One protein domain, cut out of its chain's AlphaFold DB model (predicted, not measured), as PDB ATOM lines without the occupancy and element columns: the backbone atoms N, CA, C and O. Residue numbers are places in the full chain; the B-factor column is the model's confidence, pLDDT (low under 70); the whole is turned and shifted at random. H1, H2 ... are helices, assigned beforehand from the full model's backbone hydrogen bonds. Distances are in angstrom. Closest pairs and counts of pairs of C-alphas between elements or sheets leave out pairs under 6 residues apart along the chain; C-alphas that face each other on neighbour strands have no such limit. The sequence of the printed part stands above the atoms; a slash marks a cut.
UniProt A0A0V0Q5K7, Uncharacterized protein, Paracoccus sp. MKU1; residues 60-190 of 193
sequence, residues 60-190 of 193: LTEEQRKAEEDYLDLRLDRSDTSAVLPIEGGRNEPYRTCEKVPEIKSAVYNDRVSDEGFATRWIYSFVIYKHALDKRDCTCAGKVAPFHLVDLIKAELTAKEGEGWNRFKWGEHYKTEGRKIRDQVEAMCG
ATOM      1  N   LEU A  60     153.822 274.073 358.976       79.25
ATOM      2  CA  LEU A  60     154.481 273.041 358.183       79.25
ATOM      3  C   LEU A  60     153.791 271.701 358.423       79.25
ATOM      4  O   LEU A  60     153.467 271.352 359.559       79.25
ATOM      5  N   THR A  61     153.615 270.911 357.364       84.94
ATOM      6  CA  THR A  61     153.270 269.499 357.560       84.94
ATOM      7  C   THR A  61     154.445 268.756 358.199       84.94
ATOM      8  O   THR A  61     155.592 269.204 358.128       84.94
ATOM      9  N   GLU A  62     154.181 267.591 358.794       78.69
ATOM     10  CA  GLU A  62     155.224 266.739 359.382       78.69
ATOM     11  C   GLU A  62     156.342 266.427 358.374       78.69
ATOM     12  O   GLU A  62     157.527 266.464 358.704       78.69
ATOM     13  N   GLU A  63     155.979 266.173 357.113       80.25
ATOM     14  CA  GLU A  63     156.941 265.889 356.048       80.25
ATOM     15  C   GLU A  63     157.792 267.108 355.689       80.25
ATOM     16  O   GLU A  63     158.986 266.963 355.427       80.25
ATOM     17  N   GLN A  64     157.200 268.304 355.676       81.62
ATOM     18  CA  GLN A  64     157.919 269.545 355.390       81.62
ATOM     19  C   GLN A  64     158.850 269.925 356.534       81.62
ATOM     20  O   GLN A  64     159.993 270.293 356.284       81.62
ATOM     21  N   ARG A  65     158.394 269.774 357.782       77.12
ATOM     22  CA  ARG A  65     159.229 269.998 358.962       77.12
ATOM     23  C   ARG A  65     160.442 269.075 358.943       77.12
ATOM     24  O   ARG A  65     161.563 269.551 359.060       77.12
ATOM     25  N   LYS A  66     160.230 267.784 358.683       75.75
ATOM     26  CA  LYS A  66     161.318 266.809 358.569       75.75
ATOM     27  C   LYS A  66     162.288 267.131 357.427       75.75
ATOM     28  O   LYS A  66     163.490 266.965 357.585       75.75
ATOM     29  N   ALA A  67     161.784 267.593 356.282       80.19
ATOM     30  CA  ALA A  67     162.633 267.986 355.158       80.19
ATOM     31  C   ALA A  67     163.491 269.223 355.477       80.19
ATOM     32  O   ALA A  67     164.659 269.263 355.096       80.19
ATOM     33  N   GLU A  68     162.934 270.208 356.185       77.25
ATOM     34  CA  GLU A  68     163.672 271.389 356.649       77.25
ATOM     35  C   GLU A  68     164.686 271.037 357.746       77.25
ATOM     36  O   GLU A  68     165.820 271.504 357.702       77.25
ATOM     37  N   GLU A  69     164.328 270.166 358.691       71.50
ATOM     38  CA  GLU A  69     165.247 269.623 359.704       71.50
ATOM     39  C   GLU A  69     166.424 268.883 359.055       71.50
ATOM     40  O   GLU A  69     167.581 269.153 359.386       71.50
ATOM     41  N   ASP A  70     166.147 268.012 358.077       71.50
ATOM     42  CA  ASP A  70     167.166 267.298 357.302       71.50
ATOM     43  C   ASP A  70     168.043 268.266 356.480       71.50
ATOM     44  O   ASP A  70     169.246 268.035 356.336       71.50
ATOM     45  N   TYR A  71     167.471 269.353 355.945       71.75
ATOM     46  CA  TYR A  71     168.200 270.369 355.174       71.75
ATOM     47  C   TYR A  71     169.094 271.256 356.054       71.75
ATOM     48  O   TYR A  71     170.229 271.555 355.678       71.75
ATOM     49  N   LEU A  72     168.597 271.671 357.221       74.56
ATOM     50  CA  LEU A  72     169.292 272.570 358.146       74.56
ATOM     51  C   LEU A  72     170.188 271.827 359.154       74.56
ATOM     52  O   LEU A  72     170.868 272.481 359.944       74.56
ATOM     53  N   ASP A  73     170.183 270.488 359.145       68.25
ATOM     54  CA  ASP A  73     170.751 269.624 360.198       68.25
ATOM     55  C   ASP A  73     170.297 270.062 361.608       68.25
ATOM     56  O   ASP A  73     171.005 269.908 362.609       68.25
ATOM     57  N   LEU A  74     169.099 270.653 361.684       58.88
ATOM     58  CA  LEU A  74     168.484 271.097 362.925       58.88
ATOM     59  C   LEU A  74     167.701 269.935 363.520       58.88
ATOM     60  O   LEU A  74     166.841 269.348 362.876       58.88
ATOM     61  N   ARG A  75     167.981 269.633 364.788       55.44
ATOM     62  CA  ARG A  75     167.226 268.653 365.572       55.44
ATOM     63  C   ARG A  75     166.250 269.356 366.488       55.44
ATOM     64  O   ARG A  75     166.595 269.693 367.621       55.44
ATOM     65  N   LEU A  76     165.052 269.593 365.980       54.84
ATOM     66  CA  LEU A  76     163.955 270.119 366.787       54.84
ATOM     67  C   LEU A  76     163.253 268.991 367.566       54.84
ATOM     68  O   LEU A  76     162.634 269.247 368.593       54.84
ATOM     69  N   ASP A  77     163.440 267.735 367.153       54.28
ATOM     70  CA  ASP A  77     162.895 266.517 367.762       54.28
ATOM     71  C   ASP A  77     163.767 265.943 368.894       54.28
ATOM     72  O   ASP A  77     163.870 264.722 369.063       54.28
ATOM     73  N   ARG A  78     164.417 266.804 369.691       61.47
ATOM     74  CA  ARG A  78     165.200 266.335 370.845       61.47
ATOM     75  C   ARG A  78     164.295 265.464 371.712       61.47
ATOM     76  O   ARG A  78     163.195 265.879 372.078       61.47
ATOM     77  N   SER A  79     164.736 264.241 372.007       65.88
ATOM     78  CA  SER A  79     163.904 263.319 372.786       65.88
ATOM     79  C   SER A  79     163.526 263.962 374.119       65.88
ATOM     80  O   SER A  79     164.363 264.634 374.715       65.88
ATOM     81  N   ASP A  80     162.288 263.763 374.576       69.44
ATOM     82  CA  ASP A  80     161.838 264.291 375.861       69.44
ATOM     83  C   ASP A  80     162.723 263.736 376.989       69.44
ATOM     84  O   ASP A  80     162.648 262.561 377.358       69.44
ATOM     85  N   THR A  81     163.610 264.588 377.505       72.06
ATOM     86  CA  THR A  81     164.520 264.264 378.604       72.06
ATOM     87  C   THR A  81     164.011 264.776 379.945       72.06
ATOM     88  O   THR A  81     164.765 264.744 380.914       72.06
ATOM     89  N   SER A  82     162.764 265.251 380.041       67.94
ATOM     90  CA  SER A  82     162.209 265.836 381.274       67.94
ATOM     91  C   SER A  82     162.254 264.880 382.474       67.94
ATOM     92  O   SER A  82     162.411 265.312 383.614       67.94
ATOM     93  N   ALA A  83     162.199 263.568 382.224       74.56
ATOM     94  CA  ALA A  83     162.321 262.530 383.246       74.56
ATOM     95  C   ALA A  83     163.773 262.230 383.683       74.56
ATOM     96  O   ALA A  83     163.985 261.482 384.642       74.56
ATOM     97  N   VAL A  84     164.784 262.766 382.990       78.12
ATOM     98  CA  VAL A  84     166.200 262.478 383.249       78.12
ATOM     99  C   VAL A  84     166.821 263.603 384.067       78.12
ATOM    100  O   VAL A  84     167.188 264.653 383.550       78.12
ATOM    101  N   LEU A  85     166.974 263.355 385.367       81.44
ATOM    102  CA  LEU A  85     167.644 264.292 386.265       81.44
ATOM    103  C   LEU A  85     169.175 264.243 386.084       81.44
ATOM    104  O   LEU A  85     169.735 263.134 386.050       81.44
ATOM    105  N   PRO A  86     169.849 265.410 386.035       85.25
ATOM    106  CA  PRO A  86     171.303 265.493 386.055       85.25
ATOM    107  C   PRO A  86     171.911 264.817 387.289       85.25
ATOM    108  O   PRO A  86     171.311 264.785 388.365       85.25
ATOM    109  N   ILE A  87     173.129 264.295 387.156       84.88
ATOM    110  CA  ILE A  87     173.886 263.766 388.294       84.88
ATOM    111  C   ILE A  87     174.444 264.938 389.108       84.88
ATOM    112  O   ILE A  87     175.341 265.649 388.654       84.88
ATOM    113  N   GLU A  88     173.941 265.124 390.331       78.44
ATOM    114  CA  GLU A  88     174.437 266.162 391.240       78.44
ATOM    115  C   GLU A  88     175.934 265.991 391.525       78.44
ATOM    116  O   GLU A  88     176.399 264.922 391.923       78.44
ATOM    117  N   GLY A  89     176.709 267.057 391.301       75.00
ATOM    118  CA  GLY A  89     178.164 267.039 391.478       75.00
ATOM    119  C   GLY A  89     178.919 266.132 390.495       75.00
ATOM    120  O   GLY A  89     180.122 265.919 390.670       75.00
ATOM    121  N   GLY A  90     178.244 265.596 389.471       74.19
ATOM    122  CA  GLY A  90     178.842 264.734 388.460       74.19
ATOM    123  C   GLY A  90     179.866 265.480 387.604       74.19
ATOM    124  O   GLY A  90     179.621 266.588 387.129       74.19
ATOM    125  N   ARG A  91     181.031 264.864 387.379       84.38
ATOM    126  CA  ARG A  91     182.006 265.353 386.400       84.38
ATOM    127  C   ARG A  91     181.692 264.736 385.042       84.38
ATOM    128  O   ARG A  91     181.751 263.518 384.895       84.38
ATOM    129  N   ASN A  92     181.406 265.579 384.058       93.94
ATOM    130  CA  ASN A  92     181.264 265.153 382.675       93.94
ATOM    131  C   ASN A  92     182.641 265.099 381.988       93.94
ATOM    132  O   ASN A  92     183.262 266.140 381.770       93.94
ATOM    133  N   GLU A  93     183.138 263.903 381.661       94.81
ATOM    134  CA  GLU A  93     184.372 263.733 380.880       94.81
ATOM    135  C   GLU A  93     184.021 263.520 379.403       94.81
ATOM    136  O   GLU A  93     183.361 262.528 379.091       94.81
ATOM    137  N   PRO A  94     184.433 264.399 378.470       93.12
ATOM    138  CA  PRO A  94     184.059 264.261 377.064       93.12
ATOM    139  C   PRO A  94     184.544 262.936 376.476       93.12
ATOM    140  O   PRO A  94     185.731 262.612 376.556       93.12
ATOM    141  N   TYR A  95     183.674 262.190 375.795       95.00
ATOM    142  CA  TYR A  95     184.016 260.871 375.268       95.00
ATOM    143  C   TYR A  95     185.262 260.926 374.388       95.00
ATOM    144  O   TYR A  95     186.105 260.033 374.451       95.00
ATOM    145  N   ARG A  96     185.437 261.983 373.588       93.19
ATOM    146  CA  ARG A  96     186.612 262.178 372.717       93.19
ATOM    147  C   ARG A  96     187.965 262.134 373.442       93.19
ATOM    148  O   ARG A  96     188.958 261.849 372.781       93.19
ATOM    149  N   THR A  97     188.020 262.391 374.751       94.62
ATOM    150  CA  THR A  97     189.266 262.328 375.538       94.62
ATOM    151  C   THR A  97     189.535 260.945 376.129       94.62
ATOM    152  O   THR A  97     190.634 260.701 376.617       94.62
ATOM    153  N   CYS A  98     188.562 260.035 376.081       95.50
ATOM    154  CA  CYS A  98     188.690 258.696 376.643       95.50
ATOM    155  C   CYS A  98     189.511 257.760 375.757       95.50
ATOM    156  O   CYS A  98     189.362 257.756 374.528       95.50
ATOM    157  N   GLU A  99     190.301 256.895 376.398       96.31
ATOM    158  CA  GLU A  99     190.967 255.782 375.728       96.31
ATOM    159  C   GLU A  99     189.928 254.837 375.112       96.31
ATOM    160  O   GLU A  99     188.959 254.424 375.749       96.31
ATOM    161  N   LYS A 100     190.101 254.541 373.824       94.12
ATOM    162  CA  LYS A 100     189.162 253.734 373.048       94.12
ATOM    163  C   LYS A 100     189.499 252.258 373.145       94.12
ATOM    164  O   LYS A 100     190.671 251.891 373.082       94.12
ATOM    165  N   VAL A 101     188.460 251.424 373.165       95.81
ATOM    166  CA  VAL A 101     188.620 249.980 372.985       95.81
ATOM    167  C   VAL A 101     189.317 249.688 371.643       95.81
ATOM    168  O   VAL A 101     189.089 250.406 370.656       95.81
ATOM    169  N   PRO A 102     190.219 248.694 371.590       95.62
ATOM    170  CA  PRO A 102     191.077 248.452 370.431       95.62
ATOM    171  C   PRO A 102     190.297 248.129 369.149       95.62
ATOM    172  O   PRO A 102     190.762 248.452 368.058       95.62
ATOM    173  N   GLU A 103     189.098 247.562 369.255       95.69
ATOM    174  CA  GLU A 103     188.235 247.167 368.139       95.69
ATOM    175  C   GLU A 103     187.769 248.361 367.294       95.69
ATOM    176  O   GLU A 103     187.545 248.215 366.090       95.69
ATOM    177  N   ILE A 104     187.723 249.570 367.870       93.69
ATOM    178  CA  ILE A 104     187.463 250.812 367.119       93.69
ATOM    179  C   ILE A 104     188.566 251.070 366.081       93.69
ATOM    180  O   ILE A 104     188.330 251.738 365.080       93.69
ATOM    181  N   LYS A 105     189.770 250.519 366.269       92.19
ATOM    182  CA  LYS A 105     190.886 250.614 365.312       92.19
ATOM    183  C   LYS A 105     190.846 249.512 364.246       92.19
ATOM    184  O   LYS A 105     191.711 249.487 363.374       92.19
ATOM    185  N   SER A 106     189.872 248.601 364.297       94.12
ATOM    186  CA  SER A 106     189.741 247.528 363.309       94.12
ATOM    187  C   SER A 106     189.447 248.075 361.909       94.12
ATOM    188  O   SER A 106     188.855 249.147 361.746       94.12
ATOM    189  N   ALA A 107     189.838 247.316 360.882       94.94
ATOM    190  CA  ALA A 107     189.567 247.676 359.493       94.94
ATOM    191  C   ALA A 107     188.058 247.780 359.220       94.94
ATOM    192  O   ALA A 107     187.620 248.736 358.592       94.94
ATOM    193  N   VAL A 108     187.264 246.854 359.771       93.31
ATOM    194  CA  VAL A 108     185.800 246.841 359.624       93.31
ATOM    195  C   VAL A 108     185.177 248.106 360.210       93.31
ATOM    196  O   VAL A 108     184.402 248.776 359.535       93.31
ATOM    197  N   TYR A 109     185.542 248.488 361.439       94.25
ATOM    198  CA  TYR A 109     184.990 249.693 362.064       94.25
ATOM    199  C   TYR A 109     185.339 250.965 361.277       94.25
ATOM    200  O   TYR A 109     184.514 251.874 361.164       94.25
ATOM    201  N   ASN A 110     186.551 251.041 360.722       94.25
ATOM    202  CA  ASN A 110     187.032 252.227 360.009       94.25
ATOM    203  C   ASN A 110     186.664 252.258 358.522       94.25
ATOM    204  O   ASN A 110     186.879 253.283 357.873       94.25
ATOM    205  N   ASP A 111     186.080 251.191 357.983       95.62
ATOM    206  CA  ASP A 111     185.620 251.163 356.601       95.62
ATOM    207  C   ASP A 111     184.370 252.034 356.428       95.62
ATOM    208  O   ASP A 111     183.247 251.664 356.785       95.62
ATOM    209  N   ARG A 112     184.573 253.241 355.900       92.62
ATOM    210  CA  ARG A 112     183.510 254.230 355.697       92.62
ATOM    211  C   ARG A 112     182.627 253.957 354.483       92.62
ATOM    212  O   ARG A 112     181.623 254.647 354.343       92.62
ATOM    213  N   VAL A 113     182.988 252.989 353.646       94.44
ATOM    214  CA  VAL A 113     182.286 252.693 352.394       94.44
ATOM    215  C   VAL A 113     181.358 251.493 352.556       94.44
ATOM    216  O   VAL A 113     180.280 251.495 351.972       94.44
ATOM    217  N   SER A 114     181.736 250.486 353.347       96.94
ATOM    218  CA  SER A 114     180.899 249.295 353.506       96.94
ATOM    219  C   SER A 114     179.717 249.491 354.452       96.94
ATOM    220  O   SER A 114     179.814 250.131 355.506       96.94
ATOM    221  N   ASP A 115     178.612 248.824 354.114       97.19
ATOM    222  CA  ASP A 115     177.438 248.734 354.981       97.19
ATOM    223  C   ASP A 115     177.773 248.048 356.312       97.19
ATOM    224  O   ASP A 115     177.250 248.424 357.357       97.19
ATOM    225  N   GLU A 116     178.681 247.067 356.306       96.94
ATOM    226  CA  GLU A 116     179.131 246.391 357.526       96.94
ATOM    227  C   GLU A 116     179.855 247.361 358.466       96.94
ATOM    228  O   GLU A 116     179.544 247.417 359.659       96.94
ATOM    229  N   GLY A 117     180.774 248.178 357.944       97.25
ATOM    230  CA  GLY A 117     181.414 249.226 358.733       97.25
ATOM    231  C   GLY A 117     180.402 250.257 359.235       97.25
ATOM    232  O   GLY A 117     180.444 250.656 360.401       97.25
ATOM    233  N   PHE A 118     179.446 250.643 358.388       97.44
ATOM    234  CA  PHE A 118     178.363 251.556 358.749       97.44
ATOM    235  C   PHE A 118     177.516 251.026 359.913       97.44
ATOM    236  O   PHE A 118     177.383 251.710 360.932       97.44
ATOM    237  N   ALA A 119     177.014 249.796 359.810       98.12
ATOM    238  CA  ALA A 119     176.235 249.155 360.862       98.12
ATOM    239  C   ALA A 119     177.047 249.020 362.155       98.12
ATOM    240  O   ALA A 119     176.568 249.377 363.229       98.12
ATOM    241  N   THR A 120     178.305 248.581 362.055       98.00
ATOM    242  CA  THR A 120     179.202 248.412 363.209       98.00
ATOM    243  C   THR A 120     179.381 249.714 363.991       98.00
ATOM    244  O   THR A 120     179.257 249.717 365.216       98.00
ATOM    245  N   ARG A 121     179.638 250.833 363.301       97.56
ATOM    246  CA  ARG A 121     179.833 252.144 363.944       97.56
ATOM    247  C   ARG A 121     178.582 252.645 364.654       97.56
ATOM    248  O   ARG A 121     178.686 253.190 365.755       97.56
ATOM    249  N   TRP A 122     177.415 252.480 364.037       98.00
ATOM    250  CA  TRP A 122     176.166 252.970 364.617       98.00
ATOM    251  C   TRP A 122     175.647 252.081 365.741       98.00
ATOM    252  O   TRP A 122     175.209 252.614 366.758       98.00
ATOM    253  N   ILE A 123     175.806 250.758 365.636       98.44
ATOM    254  CA  ILE A 123     175.563 249.842 366.759       98.44
ATOM    255  C   ILE A 123     176.485 250.202 367.928       98.44
ATOM    256  O   ILE A 123     176.019 250.343 369.055       98.44
ATOM    257  N   TYR A 124     177.779 250.419 367.681       98.12
ATOM    258  CA  TYR A 124     178.701 250.786 368.754       98.12
ATOM    259  C   TYR A 124     178.372 252.152 369.378       98.12
ATOM    260  O   TYR A 124     178.405 252.285 370.598       98.12
ATOM    261  N   SER A 125     177.981 253.145 368.571       97.31
ATOM    262  CA  SER A 125     177.482 254.436 369.073       97.31
ATOM    263  C   SER A 125     176.271 254.260 369.995       97.31
ATOM    264  O   SER A 125     176.236 254.818 371.086       97.31
ATOM    265  N   PHE A 126     175.296 253.442 369.599       97.94
ATOM    266  CA  PHE A 126     174.152 253.112 370.452       97.94
ATOM    267  C   PHE A 126     174.592 252.468 371.775       97.94
ATOM    268  O   PHE A 126     174.141 252.872 372.847       97.94
ATOM    269  N   VAL A 127     175.512 251.504 371.707       98.06
ATOM    270  CA  VAL A 127     176.022 250.780 372.875       98.06
ATOM    271  C   VAL A 127     176.722 251.713 373.868       98.06
ATOM    272  O   VAL A 127     176.469 251.588 375.063       98.06
ATOM    273  N   ILE A 128     177.563 252.656 373.422       97.88
ATOM    274  CA  ILE A 128     178.259 253.578 374.343       97.88
ATOM    275  C   ILE A 128     177.290 254.514 375.073       97.88
ATOM    276  O   ILE A 128     177.453 254.726 376.275       97.88
ATOM    277  N   TYR A 129     176.252 255.016 374.395       97.44
ATOM    278  CA  TYR A 129     175.238 255.851 375.042       97.44
ATOM    279  C   TYR A 129     174.418 255.033 376.036       97.44
ATOM    280  O   TYR A 129     174.252 255.433 377.187       97.44
ATOM    281  N   LYS A 130     173.964 253.845 375.620       96.25
ATOM    282  CA  LYS A 130     173.192 252.954 376.487       96.25
ATOM    283  C   LYS A 130     173.981 252.545 377.727       96.25
ATOM    284  O   LYS A 130     173.446 252.571 378.826       96.25
ATOM    285  N   HIS A 131     175.254 252.211 377.568       96.56
ATOM    286  CA  HIS A 131     176.114 251.812 378.676       96.56
ATOM    287  C   HIS A 131     176.337 252.951 379.682       96.56
ATOM    288  O   HIS A 131     176.254 252.709 380.886       96.56
ATOM    289  N   ALA A 132     176.558 254.184 379.212       95.88
ATOM    290  CA  ALA A 132     176.667 255.352 380.086       95.88
ATOM    291  C   ALA A 132     175.360 255.612 380.850       95.88
ATOM    292  O   ALA A 132     175.399 255.856 382.056       95.88
ATOM    293  N   LEU A 133     174.214 255.500 380.167       93.88
ATOM    294  CA  LEU A 133     172.889 255.664 380.765       93.88
ATOM    295  C   LEU A 133     172.596 254.584 381.818       93.88
ATOM    296  O   LEU A 133     172.224 254.912 382.942       93.88
ATOM    297  N   ASP A 134     172.819 253.311 381.479       93.75
ATOM    298  CA  ASP A 134     172.559 252.167 382.359       93.75
ATOM    299  C   ASP A 134     173.447 252.219 383.618       93.75
ATOM    300  O   ASP A 134     172.999 251.880 384.715       93.75
ATOM    301  N   LYS A 135     174.701 252.674 383.486       93.62
ATOM    302  CA  LYS A 135     175.624 252.853 384.621       93.62
ATOM    303  C   LYS A 135     175.414 254.145 385.397       93.62
ATOM    304  O   LYS A 135     175.904 254.244 386.520       93.62
ATOM    305  N   ARG A 136     174.735 255.124 384.797       92.38
ATOM    306  CA  ARG A 136     174.675 256.509 385.279       92.38
ATOM    307  C   ARG A 136     176.064 257.066 385.604       92.38
ATOM    308  O   ARG A 136     176.282 257.626 386.674       92.38
ATOM    309  N   ASP A 137     177.011 256.882 384.689       93.81
ATOM    310  CA  ASP A 137     178.402 257.309 384.859       93.81
ATOM    311  C   ASP A 137     178.856 258.138 383.650       93.81
ATOM    312  O   ASP A 137     178.894 257.661 382.515       93.81
ATOM    313  N   CYS A 138     179.188 259.403 383.913       94.81
ATOM    314  CA  CYS A 138     179.598 260.391 382.914       94.81
ATOM    315  C   CYS A 138     181.123 260.497 382.746       94.81
ATOM    316  O   CYS A 138     181.598 261.356 381.998       94.81
ATOM    317  N   THR A 139     181.890 259.643 383.426       95.31
ATOM    318  CA  THR A 139     183.340 259.510 383.241       95.31
ATOM    319  C   THR A 139     183.666 258.567 382.084       95.31
ATOM    320  O   THR A 139     182.795 257.873 381.543       95.31
ATOM    321  N   CYS A 140     184.943 258.462 381.717       95.25
ATOM    322  CA  CYS A 140     185.372 257.497 380.707       95.25
ATOM    323  C   CYS A 140     185.011 256.036 381.036       95.25
ATOM    324  O   CYS A 140     184.779 255.259 380.109       95.25
ATOM    325  N   ALA A 141     184.901 255.655 382.313       93.69
ATOM    326  CA  ALA A 141     184.511 254.297 382.713       93.69
ATOM    327  C   ALA A 141     183.043 253.965 382.372       93.69
ATOM    328  O   ALA A 141     182.710 252.805 382.092       93.69
ATOM    329  N   GLY A 142     182.177 254.980 382.365       94.06
ATOM    330  CA  GLY A 142     180.785 254.876 381.939       94.06
ATOM    331  C   GLY A 142     180.600 255.049 380.435       94.06
ATOM    332  O   GLY A 142     179.803 254.341 379.827       94.06
ATOM    333  N   LYS A 143     181.369 255.935 379.795       95.44
ATOM    334  CA  LYS A 143     181.206 256.245 378.363       95.44
ATOM    335  C   LYS A 143     181.910 255.278 377.417       95.44
ATOM    336  O   LYS A 143     181.523 255.168 376.254       95.44
ATOM    337  N   VAL A 144     182.951 254.583 377.869       96.69
ATOM    338  CA  VAL A 144     183.607 253.538 377.077       96.69
ATOM    339  C   VAL A 144     182.909 252.212 377.350       96.69
ATOM    340  O   VAL A 144     182.951 251.691 378.464       96.69
ATOM    341  N   ALA A 145     182.262 251.663 376.325       96.56
ATOM    342  CA  ALA A 145     181.564 250.394 376.426       96.56
ATOM    343  C   ALA A 145     182.407 249.235 375.868       96.56
ATOM    344  O   ALA A 145     183.154 249.420 374.903       96.56
ATOM    345  N   PRO A 146     182.267 248.019 376.423       96.56
ATOM    346  CA  PRO A 146     182.892 246.828 375.862       96.56
ATOM    347  C   PRO A 146     182.394 246.534 374.441       96.56
ATOM    348  O   PRO A 146     181.187 246.483 374.202       96.56
ATOM    349  N   PHE A 147     183.310 246.262 373.505       97.00
ATOM    350  CA  PHE A 147     182.937 246.049 372.103       97.00
ATOM    351  C   PHE A 147     182.118 244.770 371.869       97.00
ATOM    352  O   PHE A 147     181.278 244.755 370.979       97.00
ATOM    353  N   HIS A 148     182.268 243.736 372.708       96.62
ATOM    354  CA  HIS A 148     181.512 242.477 372.577       96.62
ATOM    355  C   HIS A 148     179.981 242.664 372.606       96.62
ATOM    356  O   HIS A 148     179.244 241.816 372.111       96.62
ATOM    357  N   LEU A 149     179.479 243.773 373.161       97.31
ATOM    358  CA  LEU A 149     178.053 244.111 373.118       97.31
ATOM    359  C   LEU A 149     177.563 244.363 371.679       97.31
ATOM    360  O   LEU A 149     176.413 244.071 371.362       97.31
ATOM    361  N   VAL A 150     178.438 244.850 370.791       97.81
ATOM    362  CA  VAL A 150     178.167 244.962 369.349       97.81
ATOM    363  C   VAL A 150     177.980 243.578 368.740       97.81
ATOM    364  O   VAL A 150     177.048 243.372 367.965       97.81
ATOM    365  N   ASP A 151     178.833 242.625 369.111       97.12
ATOM    366  CA  ASP A 151     178.769 241.256 368.595       97.12
ATOM    367  C   ASP A 151     177.494 240.546 369.056       97.12
ATOM    368  O   ASP A 151     176.860 239.855 368.260       97.12
ATOM    369  N   LEU A 152     177.059 240.779 370.300       98.12
ATOM    370  CA  LEU A 152     175.776 240.274 370.802       98.12
ATOM    371  C   LEU A 152     174.593 240.820 369.998       98.12
ATOM    372  O   LEU A 152     173.738 240.042 369.577       98.12
ATOM    373  N   ILE A 153     174.571 242.128 369.720       98.12
ATOM    374  CA  ILE A 153     173.526 242.741 368.886       98.12
ATOM    375  C   ILE A 153     173.539 242.140 367.477       98.12
ATOM    376  O   ILE A 153     172.496 241.763 366.947       98.12
ATOM    377  N   LYS A 154     174.712 241.997 366.855       97.69
ATOM    378  CA  LYS A 154     174.821 241.386 365.521       97.69
ATOM    379  C   LYS A 154     174.385 239.921 365.513       97.69
ATOM    380  O   LYS A 154     173.771 239.483 364.539       97.69
ATOM    381  N   ALA A 155     174.681 239.169 366.571       98.19
ATOM    382  CA  ALA A 155     174.229 237.792 366.726       98.19
ATOM    383  C   ALA A 155     172.701 237.718 366.858       98.19
ATOM    384  O   ALA A 155     172.076 236.886 366.203       98.19
ATOM    385  N   GLU A 156     172.088 238.624 367.621       98.06
ATOM    386  CA  GLU A 156     170.629 238.738 367.728       98.06
ATOM    387  C   GLU A 156     169.985 239.076 366.376       98.06
ATOM    388  O   GLU A 156     169.040 238.407 365.955       98.06
ATOM    389  N   LEU A 157     170.534 240.051 365.643       98.06
ATOM    390  CA  LEU A 157     170.073 240.386 364.293       98.06
ATOM    391  C   LEU A 157     170.200 239.198 363.342       98.06
ATOM    392  O   LEU A 157     169.291 238.929 362.564       98.06
ATOM    393  N   THR A 158     171.300 238.457 363.433       98.00
ATOM    394  CA  THR A 158     171.519 237.254 362.625       98.00
ATOM    395  C   THR A 158     170.497 236.170 362.955       98.00
ATOM    396  O   THR A 158     169.961 235.543 362.046       98.00
ATOM    397  N   ALA A 159     170.166 235.975 364.233       97.94
ATOM    398  CA  ALA A 159     169.140 235.024 364.649       97.94
ATOM    399  C   ALA A 159     167.728 235.442 364.198       97.94
ATOM    400  O   ALA A 159     166.913 234.586 363.858       97.94
ATOM    401  N   LYS A 160     167.437 236.748 364.185       97.31
ATOM    402  CA  LYS A 160     166.116 237.300 363.855       97.31
ATOM    403  C   LYS A 160     165.864 237.438 362.352       97.31
ATOM    404  O   LYS A 160     164.758 237.182 361.888       97.31
ATOM    405  N   GLU A 161     166.870 237.871 361.604       96.50
ATOM    406  CA  GLU A 161     166.749 238.311 360.207       96.50
ATOM    407  C   GLU A 161     167.592 237.444 359.244       96.50
ATOM    408  O   GLU A 161     167.490 237.594 358.026       96.50
ATOM    409  N   GLY A 162     168.416 236.528 359.770       97.12
ATOM    410  CA  GLY A 162     169.345 235.679 359.013       97.12
ATOM    411  C   GLY A 162     170.714 236.325 358.765       97.12
ATOM    412  O   GLY A 162     170.899 237.525 358.952       97.12
ATOM    413  N   GLU A 163     171.698 235.544 358.295       94.31
ATOM    414  CA  GLU A 163     173.081 236.024 358.061       94.31
ATOM    415  C   GLU A 163     173.167 237.209 357.089       94.31
ATOM    416  O   GLU A 163     174.059 238.051 357.207       94.31
ATOM    417  N   GLY A 164     172.213 237.308 356.160       94.94
ATOM    418  CA  GLY A 164     172.108 238.362 355.150       94.94
ATOM    419  C   GLY A 164     171.304 239.595 355.574       94.94
ATOM    420  O   GLY A 164     170.877 240.345 354.698       94.94
ATOM    421  N   TRP A 165     171.062 239.814 356.874       97.75
ATOM    422  CA  TRP A 165     170.315 240.979 357.366       97.75
ATOM    423  C   TRP A 165     170.807 242.303 356.765       97.75
ATOM    424  O   TRP A 165     171.995 242.507 356.525       97.75
ATOM    425  N   ASN A 166     169.895 243.236 356.502       97.62
ATOM    426  CA  ASN A 166     170.256 244.485 355.834       97.62
ATOM    427  C   ASN A 166     171.062 245.399 356.777       97.62
ATOM    428  O   ASN A 166     170.499 246.012 357.690       97.62
ATOM    429  N   ARG A 167     172.376 245.491 356.534       97.56
ATOM    430  CA  ARG A 167     173.327 246.258 357.354       97.56
ATOM    431  C   ARG A 167     172.989 247.737 357.404       97.56
ATOM    432  O   ARG A 167     172.954 248.317 358.485       97.56
ATOM    433  N   PHE A 168     172.677 248.322 356.256       96.75
ATOM    434  CA  PHE A 168     172.326 249.731 356.166       96.75
ATOM    435  C   PHE A 168     171.049 250.052 356.956       96.75
ATOM    436  O   PHE A 168     171.059 250.941 357.805       96.75
ATOM    437  N   LYS A 169     169.975 249.274 356.752       97.19
ATOM    438  CA  LYS A 169     168.686 249.434 357.453       97.19
ATOM    439  C   LYS A 169     168.867 249.418 358.970       97.19
ATOM    440  O   LYS A 169     168.374 250.304 359.663       97.19
ATOM    441  N   TRP A 170     169.558 248.407 359.488       97.56
ATOM    442  CA  TRP A 170     169.770 248.275 360.928       97.56
ATOM    443  C   TRP A 170     170.790 249.290 361.456       97.56
ATOM    444  O   TRP A 170     170.615 249.801 362.558       97.56
ATOM    445  N   GLY A 171     171.791 249.672 360.662       97.44
ATOM    446  CA  GLY A 171     172.684 250.785 360.980       97.44
ATOM    447  C   GLY A 171     171.935 252.109 361.162       97.44
ATOM    448  O   GLY A 171     172.143 252.784 362.166       97.44
ATOM    449  N   GLU A 172     171.016 252.457 360.255       97.56
ATOM    450  CA  GLU A 172     170.163 253.652 360.380       97.56
ATOM    451  C   GLU A 172     169.209 253.557 361.582       97.56
ATOM    452  O   GLU A 172     169.004 254.543 362.296       97.56
ATOM    453  N   HIS A 173     168.682 252.365 361.874       96.62
ATOM    454  CA  HIS A 173     167.899 252.134 363.089       96.62
ATOM    455  C   HIS A 173     168.712 252.443 364.359       96.62
ATOM    456  O   HIS A 173     168.296 253.282 365.157       96.62
ATOM    457  N   TYR A 174     169.901 251.853 364.528       97.81
ATOM    458  CA  TYR A 174     170.742 252.100 365.709       97.81
ATOM    459  C   TYR A 174     171.317 253.515 365.762       97.81
ATOM    460  O   TYR A 174     171.518 254.052 366.850       97.81
ATOM    461  N   LYS A 175     171.538 254.161 364.616       96.00
ATOM    462  CA  LYS A 175     171.855 255.592 364.550       96.00
ATOM    463  C   LYS A 175     170.725 256.422 365.153       96.00
ATOM    464  O   LYS A 175     170.992 257.310 365.956       96.00
ATOM    465  N   THR A 176     169.482 256.130 364.781       93.81
ATOM    466  CA  THR A 176     168.296 256.855 365.254       93.81
ATOM    467  C   THR A 176     168.062 256.616 366.744       93.81
ATOM    468  O   THR A 176     167.982 257.568 367.516       93.81
ATOM    469  N   GLU A 177     168.051 255.356 367.177       93.94
ATOM    470  CA  GLU A 177     167.874 255.001 368.589       93.94
ATOM    471  C   GLU A 177     169.033 255.508 369.456       93.94
ATOM    472  O   GLU A 177     168.822 256.051 370.538       93.94
ATOM    473  N   GLY A 178     170.265 255.423 368.954       95.44
ATOM    474  CA  GLY A 178     171.438 255.955 369.637       95.44
ATOM    475  C   GLY A 178     171.352 257.466 369.847       95.44
ATOM    476  O   GLY A 178     171.720 257.943 370.914       95.44
ATOM    477  N   ARG A 179     170.825 258.228 368.881       93.12
ATOM    478  CA  ARG A 179     170.635 259.684 369.025       93.12
ATOM    479  C   ARG A 179     169.661 260.025 370.155       93.12
ATOM    480  O   ARG A 179     169.996 260.878 370.967       93.12
ATOM    481  N   LYS A 180     168.536 259.311 370.266       90.31
ATOM    482  CA  LYS A 180     167.572 259.492 371.369       90.31
ATOM    483  C   LYS A 180     168.216 259.224 372.731       90.31
ATOM    484  O   LYS A 180     168.048 259.985 373.674       90.31
ATOM    485  N   ILE A 181     168.998 258.149 372.834       93.94
ATOM    486  CA  ILE A 181     169.692 257.817 374.086       93.94
ATOM    487  C   ILE A 181     170.792 258.839 374.384       93.94
ATOM    488  O   ILE A 181     170.968 259.215 375.538       93.94
ATOM    489  N   ARG A 182     171.517 259.326 373.369       94.69
ATOM    490  CA  ARG A 182     172.539 260.363 373.554       94.69
ATOM    491  C   ARG A 182     171.951 261.594 374.223       94.69
ATOM    492  O   ARG A 182     172.536 262.067 375.187       94.69
ATOM    493  N   ASP A 183     170.809 262.078 373.749       92.44
ATOM    494  CA  ASP A 183     170.194 263.281 374.308       92.44
ATOM    495  C   ASP A 183     169.838 263.079 375.793       92.44
ATOM    496  O   ASP A 183     170.109 263.957 376.612       92.44
ATOM    497  N   GLN A 184     169.349 261.890 376.171       92.69
ATOM    498  CA  GLN A 184     169.136 261.515 377.577       92.69
ATOM    499  C   GLN A 184     170.439 261.487 378.380       92.69
ATOM    500  O   GLN A 184     170.477 261.966 379.511       92.69
ATOM    501  N   VAL A 185     171.523 260.946 377.819       94.31
ATOM    502  CA  VAL A 185     172.824 260.928 378.500       94.31
ATOM    503  C   VAL A 185     173.377 262.340 378.663       94.31
ATOM    504  O   VAL A 185     173.898 262.655 379.725       94.31
ATOM    505  N   GLU A 186     173.249 263.206 377.661       93.69
ATOM    506  CA  GLU A 186     173.694 264.600 377.754       93.69
ATOM    507  C   GLU A 186     172.905 265.372 378.816       93.69
ATOM    508  O   GLU A 186     173.500 266.117 379.597       93.69
ATOM    509  N   ALA A 187     171.592 265.137 378.918       92.00
ATOM    510  CA  ALA A 187     170.767 265.675 379.999       92.00
ATOM    511  C   ALA A 187     171.214 265.142 381.374       92.00
ATOM    512  O   ALA A 187     171.417 265.918 382.307       92.00
ATOM    513  N   MET A 188     171.458 263.832 381.487       93.25
ATOM    514  CA  MET A 188     171.961 263.198 382.712       93.25
ATOM    515  C   MET A 188     173.345 263.726 383.124       93.25
ATOM    516  O   MET A 188     173.621 263.897 384.312       93.25
ATOM    517  N   CYS A 189     174.228 263.963 382.158       93.00
ATOM    518  CA  CYS A 189     175.602 264.401 382.386       93.00
ATOM    519  C   CYS A 189     175.759 265.924 382.446       93.00
ATOM    520  O   CYS A 189     176.849 266.398 382.766       93.00
ATOM    521  N   GLY A 190     174.706 266.688 382.148       90.19
ATOM    522  CA  GLY A 190     174.736 268.150 382.145       90.19
ATOM    523  C   GLY A 190     175.644 268.747 381.065       90.19
ATOM    524  O   GLY A 190     176.264 269.784 381.295       90.19
TER     525      GLY A 190
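Overview. This is residues 60 to 190 of the 193 residues of an uncharacterized protein of Paracoccus sp. MKU1 (UniProt A0A0V0Q5K7). What does the model look like? Two long helices, H4 and H7, lie side by side as the core, with H6 set steeply on H4 and the short H3 and H5 packed toward H4's two ends. H1 lies away from this body, joined to H2 by the long unnamed stretch of residues 73 to 101. What is it made of? The printed part has 131 residues with seven named helices, H1 to H7 in chain order, and no named strand: the class is all helix. It is compact, with a radius of gyration of the C-alphas of 16.2 A and spans of 44, 43 and 25 A.

Arrangement. What comes first? H1, residues 62 to 72, touches no helix. H2, residues 102 to 105, and H3, residues 107 to 110, are close but not clearly touching; their closest C-alphas, of Ile 104 and Asn 110, are 7.3 A apart. What touches the hub? H4, residues 115 to 135, touches H3, closest at the C-alphas of Tyr 109 and Gly 117, 4.9 A, and H5, residues 140 to 143, closest at those of Ala 132 and Gly 142, 4.5 A. H6, residues 148 to 161, touches H4 with residues 149 to 153 alone, opposite ways at a steep tilt of 61 degrees, closest at the C-alphas of Val 150 and Tyr 124, 5.9 A. H7, residues 167 to 189, touches H4, the same way at a shallow tilt of 26 degrees, closest at the C-alphas of Gly 171 and Ala 119, 3.9 A. What do the backbones show? In H1, H4, H6 and H7 every O i to N i+4 pair is within hydrogen-bond range; H2, H3 and H5 are too short for such a pair.

Along the chain. Where does H1 begin? C-alpha 62 is at (155.224, 266.739, 359.382), and H1 measures 15.3 A. Where are the long helices? H4 measures 30.0 A from C-alpha 115 at (177.438, 248.734, 354.981), H6 19.7 A, and H7 31.0 A, ending with C-alpha 189 at (175.602, 264.401, 382.386).

Size, cuts and confidence. How large is it? The C-alphas farthest apart, of Gly 89 and Gly 164, are 46.7 A apart. Is it continuous and confident? The printed part has no cut; the link H1 to H2 is long. Residues 73 to 80 and residue 82 have pLDDT under 70.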